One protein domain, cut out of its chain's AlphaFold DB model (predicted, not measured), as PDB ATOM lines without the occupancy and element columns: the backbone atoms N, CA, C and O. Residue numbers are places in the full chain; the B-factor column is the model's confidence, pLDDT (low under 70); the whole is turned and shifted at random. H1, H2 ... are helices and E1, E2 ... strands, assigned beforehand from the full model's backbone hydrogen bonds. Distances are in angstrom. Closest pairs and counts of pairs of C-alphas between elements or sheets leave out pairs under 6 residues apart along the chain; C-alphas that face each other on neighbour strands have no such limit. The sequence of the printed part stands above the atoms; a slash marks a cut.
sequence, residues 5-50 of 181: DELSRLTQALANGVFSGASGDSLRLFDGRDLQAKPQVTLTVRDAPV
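This is residues 5 to 50 of the 181 residues of an uncharacterized protein of Acidobacteria bacterium 13_1_40CM_3_65_5 (UniProt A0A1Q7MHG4). A two-stranded antiparallel hairpin, E1 and E2, has the single helix H1 packed across one of its faces, closer to E1 than to E2. The long loop of residues 29 to 41 carries the hairpin on past the strands to one end of the model, away from H1. The printed part has 46 residues, with one named helix and two named strands in the order H1, E1, E2; the class is mixed, helices and strands. The whole is loose, with a radius of gyration of the C-alphas of 11.9 A, and elongated, spanning 37 by 22 by 13 A.

The sheet has the order E1 - E2, where E1 is residues 23 to 28 and E2 residues 42 to 46. The two strands form a hairpin and are antiparallel, with 163 degrees between their N-to-C directions. C-alphas 27 and 43 face each other at 4.6 A. N 25 and O 44 are within hydrogen-bond range at 2.9 A, and so are N 46 and O 23 at 2.8 A. H1, residues 5 to 18, has 14 pairs of C-alphas within 8 A of E1; the closest are those of Gln 12 and Gly 24, 4.7 A apart. H1 and E2 have 5 such pairs, the closest being the C-alphas of Ala 15 and Val 45, 5.9 A apart. In H1 every O i to N i+4 pair is within hydrogen-bond range.

E1 measures 15.2 A from C-alpha 23 at (98.373, 162.274, 187.665) to C-alpha 28. E2 measures 13.6 A and ends with C-alpha 46 at (103.302, 162.170, 188.994). H1 measures 20.1 A and begins with C-alpha 5 at (87.699, 172.606, 188.948).

The two C-alphas farthest apart are those of Leu 35 and Pro 49, 37.3 A. The link from H1 to E1 is tight, and that from E1 to E2 is long, with 13 residues. The printed part has no cut. Its mean pLDDT is 90.9, and no printed residue is under 70.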
ATOM      1  N   ASP A   5      88.130 173.938 189.382       91.38
ATOM      2  CA  ASP A   5      87.699 172.606 188.948       91.38
ATOM      3  C   ASP A   5      87.960 172.374 187.457       91.38
ATOM      4  O   ASP A   5      88.330 171.275 187.043       91.38
ATOM      5  N   GLU A   6      87.810 173.406 186.624       91.75
ATOM      6  CA  GLU A   6      88.208 173.346 185.212       91.75
ATOM      7  C   GLU A   6      89.720 173.203 185.063       91.75
ATOM      8  O   GLU A   6      90.174 172.366 184.285       91.75
ATOM      9  N   LEU A   7      90.498 173.963 185.840       91.31
ATOM     10  CA  LEU A   7      91.953 173.873 185.813       91.31
ATOM     11  C   LEU A   7      92.426 172.488 186.260       91.31
ATOM     12  O   LEU A   7      93.316 171.920 185.635       91.31
ATOM     13  N   SER A   8      91.802 171.917 187.291       92.75
ATOM     14  CA  SER A   8      92.125 170.572 187.782       92.75
ATOM     15  C   SER A   8      91.806 169.499 186.736       92.75
ATOM     16  O   SER A   8      92.643 168.644 186.451       92.75
ATOM     17  N   ARG A   9      90.638 169.584 186.081       93.50
ATOM     18  CA  ARG A   9      90.269 168.676 184.981       93.50
ATOM     19  C   ARG A   9      91.210 168.800 183.786       93.50
ATOM     20  O   ARG A   9      91.631 167.782 183.243       93.50
ATOM     21  N   LEU A  10      91.575 170.023 183.403       94.00
ATOM     22  CA  LEU A  10      92.533 170.269 182.327       94.00
ATOM     23  C   LEU A  10      93.921 169.718 182.678       94.00
ATOM     24  O   LEU A  10      94.542 169.056 181.855       94.00
ATOM     25  N   THR A  11      94.379 169.945 183.909       94.94
ATOM     26  CA  THR A  11      95.662 169.439 184.425       94.94
ATOM     27  C   THR A  11      95.719 167.918 184.328       94.94
ATOM     28  O   THR A  11      96.680 167.368 183.791       94.94
ATOM     29  N   GLN A  12      94.654 167.235 184.753       94.56
ATOM     30  CA  GLN A  12      94.568 165.780 184.675       94.56
ATOM     31  C   GLN A  12      94.478 165.267 183.228       94.56
ATOM     32  O   GLN A  12      95.129 164.278 182.885       94.56
ATOM     33  N   ALA A  13      93.710 165.937 182.364       92.38
ATOM     34  CA  ALA A  13      93.591 165.569 180.954       92.38
ATOM     35  C   ALA A  13      94.931 165.704 180.213       92.38
ATOM     36  O   ALA A  13      95.325 164.795 179.484       92.38
ATOM     37  N   LEU A  14      95.663 166.799 180.442       92.38
ATOM     38  CA  LEU A  14      96.986 167.006 179.854       92.38
ATOM     39  C   LEU A  14      98.003 165.990 180.384       92.38
ATOM     40  O   LEU A  14      98.773 165.453 179.594       92.38
ATOM     41  N   ALA A  15      97.970 165.660 181.681       92.69
ATOM     42  CA  ALA A  15      98.857 164.644 182.254       92.69
ATOM     43  C   ALA A  15      98.663 163.282 181.585       92.69
ATOM     44  O   ALA A  15      99.640 162.679 181.141       92.69
ATOM     45  N   ASN A  16      97.408 162.859 181.412       90.56
ATOM     46  CA  ASN A  16      97.079 161.615 180.715       90.56
ATOM     47  C   ASN A  16      97.423 161.656 179.221       90.56
ATOM     48  O   ASN A  16      97.756 160.624 178.645       90.56
ATOM     49  N   GLY A  17      97.371 162.838 178.598       87.94
ATOM     50  CA  GLY A  17      97.789 163.040 177.210       87.94
ATOM     51  C   GLY A  17      99.304 162.938 176.993       87.94
ATOM     52  O   GLY A  17      99.732 162.600 175.890       87.94
ATOM     53  N   VAL A  18     100.116 163.208 178.022       88.88
ATOM     54  CA  VAL A  18     101.578 163.014 177.982       88.88
ATOM     55  C   VAL A  18     101.932 161.566 178.327       88.88
ATOM     56  O   VAL A  18     102.631 160.908 177.556       88.88
ATOM     57  N   PHE A  19     101.426 161.070 179.459       87.62
ATOM     58  CA  PHE A  19     101.616 159.701 179.933       87.62
ATOM     59  C   PHE A  19     100.274 159.112 180.374       87.62
ATOM     60  O   PHE A  19      99.671 159.568 181.344       87.62
ATOM     61  N   SER A  20      99.825 158.058 179.694       86.19
ATOM     62  CA  SER A  20      98.577 157.375 180.044       86.19
ATOM     63  C   SER A  20      98.607 156.869 181.489       86.19
ATOM     64  O   SER A  20      99.540 156.169 181.881       86.19
ATOM     65  N   GLY A  21      97.568 157.183 182.267       86.62
ATOM     66  CA  GLY A  21      97.438 156.768 183.667       86.62
ATOM     67  C   GLY A  21      98.178 157.658 184.666       86.62
ATOM     68  O   GLY A  21      98.180 157.346 185.852       86.62
ATOM     69  N   ALA A  22      98.793 158.752 184.216       90.75
ATOM     70  CA  ALA A  22      99.501 159.660 185.100       90.75
ATOM     71  C   ALA A  22      98.581 160.686 185.780       90.75
ATOM     72  O   ALA A  22      97.481 160.996 185.306       90.75
ATOM     73  N   SER A  23      99.069 161.252 186.881       92.12
ATOM     74  CA  SER A  23      98.373 162.274 187.665       92.12
ATOM     75  C   SER A  23      98.997 163.644 187.441       92.12
ATOM     76  O   SER A  23     100.216 163.800 187.514       92.12
ATOM     77  N   GLY A  24      98.172 164.654 187.169       92.81
ATOM     78  CA  GLY A  24      98.642 166.029 187.032       92.81
ATOM     79  C   GLY A  24      98.764 166.718 188.393       92.81
ATOM     80  O   GLY A  24      97.809 166.740 189.162       92.81
ATOM     81  N   ASP A  25      99.931 167.287 188.686       92.19
ATOM     82  CA  ASP A  25     100.224 167.980 189.950       92.19
ATOM     83  C   ASP A  25     100.010 169.493 189.825       92.19
ATOM     84  O   ASP A  25      99.287 170.104 190.610       92.19
ATOM     85  N   SER A  26     100.609 170.106 188.806       92.31
ATOM     86  CA  SER A  26     100.546 171.550 188.599       92.31
ATOM     87  C   SER A  26     100.588 171.903 187.120       92.31
ATOM     88  O   SER A  26     101.345 171.312 186.354       92.31
ATOM     89  N   LEU A  27      99.782 172.891 186.724       94.25
ATOM     90  CA  LEU A  27      99.682 173.395 185.357       94.25
ATOM     91  C   LEU A  27      99.874 174.912 185.349       94.25
ATOM     92  O   LEU A  27      99.181 175.640 186.061       94.25
ATOM     93  N   ARG A  28     100.793 175.390 184.511       93.75
ATOM     94  CA  ARG A  28     100.957 176.809 184.185       93.75
ATOM     95  C   ARG A  28     100.658 177.016 182.708       93.75
ATOM     96  O   ARG A  28     101.246 176.349 181.859       93.75
ATOM     97  N   LEU A  29      99.745 177.938 182.429       92.25
ATOM     98  CA  LEU A  29      99.379 178.377 181.088       92.25
ATOM     99  C   LEU A  29      99.931 179.787 180.867       92.25
ATOM    100  O   LEU A  29     100.019 180.570 181.813       92.25
ATOM    101  N   PHE A  30     100.278 180.107 179.628       91.88
ATOM    102  CA  PHE A  30     100.600 181.472 179.228       91.88
ATOM    103  C   PHE A  30      99.339 182.348 179.167       91.88
ATOM    104  O   PHE A  30      98.222 181.842 179.016       91.88
ATOM    105  N   ASP A  31      99.511 183.668 179.266       88.31
ATOM    106  CA  ASP A  31      98.405 184.609 179.082       88.31
ATOM    107  C   ASP A  31      98.143 184.836 177.589       88.31
ATOM    108  O   ASP A  31      98.834 185.604 176.931       88.31
ATOM    109  N   GLY A  32      97.121 184.173 177.048       85.88
ATOM    110  CA  GLY A  32      96.742 184.315 175.639       85.88
ATOM    111  C   GLY A  32      96.151 185.677 175.253       85.88
ATOM    112  O   GLY A  32      95.855 185.883 174.079       85.88
ATOM    113  N   ARG A  33      95.932 186.595 176.206       90.00
ATOM    114  CA  ARG A  33      95.509 187.977 175.912       90.00
ATOM    115  C   ARG A  33      96.689 188.909 175.681       90.00
ATOM    116  O   ARG A  33      96.525 189.935 175.026       90.00
ATOM    117  N   ASP A  34      97.848 188.553 176.219       92.75
ATOM    118  CA  ASP A  34      99.091 189.249 175.950       92.75
ATOM    119  C   ASP A  34      99.697 188.699 174.656       92.75
ATOM    120  O   ASP A  34     100.232 187.592 174.607       92.75
ATOM    121  N   LEU A  35      99.617 189.491 173.585       90.19
ATOM    122  CA  LEU A  35     100.168 189.129 172.276       90.19
ATOM    123  C   LEU A  35     101.704 189.058 172.268       90.19
ATOM    124  O   LEU A  35     102.278 188.594 171.285       90.19
ATOM    125  N   GLN A  36     102.365 189.527 173.330       93.62
ATOM    126  CA  GLN A  36     103.812 189.417 173.519       93.62
ATOM    127  C   GLN A  36     104.199 188.240 174.425       93.62
ATOM    128  O   GLN A  36     105.384 187.905 174.515       93.62
ATOM    129  N   ALA A  37     103.239 187.581 175.085       91.00
ATOM    130  CA  ALA A  37     103.537 186.439 175.933       91.00
ATOM    131  C   ALA A  37     104.045 185.258 175.098       91.00
ATOM    132  O   ALA A  37     103.485 184.895 174.061       91.00
ATOM    133  N   LYS A  38     105.093 184.591 175.593       91.69
ATOM    134  CA  LYS A  38     105.565 183.344 174.988       91.69
ATOM    135  C   LYS A  38     104.488 182.262 175.174       91.69
ATOM    136  O   LYS A  38     104.128 181.993 176.323       91.69
ATOM    137  N   PRO A  39     104.021 181.593 174.104       91.94
ATOM    138  CA  PRO A  39     103.006 180.550 174.203       91.94
ATOM    139  C   PRO A  39     103.601 179.279 174.825       91.94
ATOM    140  O   PRO A  39     104.025 178.358 174.131       91.94
ATOM    141  N   GLN A  40     103.685 179.253 176.155       92.31
ATOM    142  CA  GLN A  40     104.286 178.172 176.927       92.31
ATOM    143  C   GLN A  40     103.273 177.555 177.889       92.31
ATOM    144  O   GLN A  40     102.624 178.243 178.675       92.31
ATOM    145  N   VAL A  41     103.192 176.229 177.854       91.50
ATOM    146  CA  VAL A  41     102.458 175.420 178.826       91.50
ATOM    147  C   VAL A  41     103.470 174.589 179.602       91.50
ATOM    148  O   VAL A  41     104.389 174.019 179.020       91.50
ATOM    149  N   THR A  42     103.350 174.549 180.925       93.44
ATOM    150  CA  THR A  42     104.206 173.728 181.792       93.44
ATOM    151  C   THR A  42     103.333 172.876 182.689       93.44
ATOM    152  O   THR A  42     102.428 173.396 183.339       93.44
ATOM    153  N   LEU A  43     103.612 171.578 182.716       92.69
ATOM    154  CA  LEU A  43     102.853 170.588 183.461       92.69
ATOM    155  C   LEU A  43     103.808 169.729 184.287       92.69
ATOM    156  O   LEU A  43     104.766 169.178 183.748       92.69
ATOM    157  N   THR A  44     103.508 169.575 185.572       92.94
ATOM    158  CA  THR A  44     104.151 168.584 186.437       92.94
ATOM    159  C   THR A  44     103.267 167.348 186.504       92.94
ATOM    160  O   THR A  44     102.070 167.450 186.779       92.94
ATOM    161  N   VAL A  45     103.860 166.180 186.267       89.62
ATOM    162  CA  VAL A  45     103.172 164.886 186.256       89.62
ATOM    163  C   VAL A  45     103.769 163.981 187.337       89.62
ATOM    164  O   VAL A  45     104.980 163.995 187.556       89.62
ATOM    165  N   ARG A  46     102.925 163.189 188.003       90.00
ATOM    166  CA  ARG A  46     103.302 162.170 188.994       90.00
ATOM    167  C   ARG A  46     102.736 160.804 188.621       90.00
ATOM    168  O   ARG A  46     101.804 160.709 187.822       90.00
ATOM    169  N   ASP A  47     103.320 159.765 189.218       86.81
ATOM    170  CA  ASP A  47     102.821 158.382 189.193       86.81
ATOM    171  C   ASP A  47     102.582 157.818 187.783       86.81
ATOM    172  O   ASP A  47     101.729 156.963 187.567       86.81
ATOM    173  N   ALA A  48     103.348 158.302 186.802       85.50
ATOM    174  CA  ALA A  48     103.247 157.847 185.427       85.50
ATOM    175  C   ALA A  48     103.807 156.411 185.301       85.50
ATOM    176  O   ALA A  48     104.985 156.192 185.611       85.50
ATOM    177  N   PRO A  49     103.023 155.430 184.813       84.69
ATOM    178  CA  PRO A  49     103.471 154.049 184.637       84.69
ATOM    179  C   PRO A  49     104.334 153.911 183.371       84.69
ATOM    180  O   PRO A  49     103.938 153.301 182.380       84.69
ATOM    181  N   VAL A  50     105.519 154.522 183.382       86.88
ATOM    182  CA  VAL A  50     106.387 154.643 182.194       86.88
ATOM    183  C   VAL A  50     107.319 153.455 181.980       86.88
ATOM    184  O   VAL A  50     107.853 153.289 180.883       86.88
TER     185      VAL A  50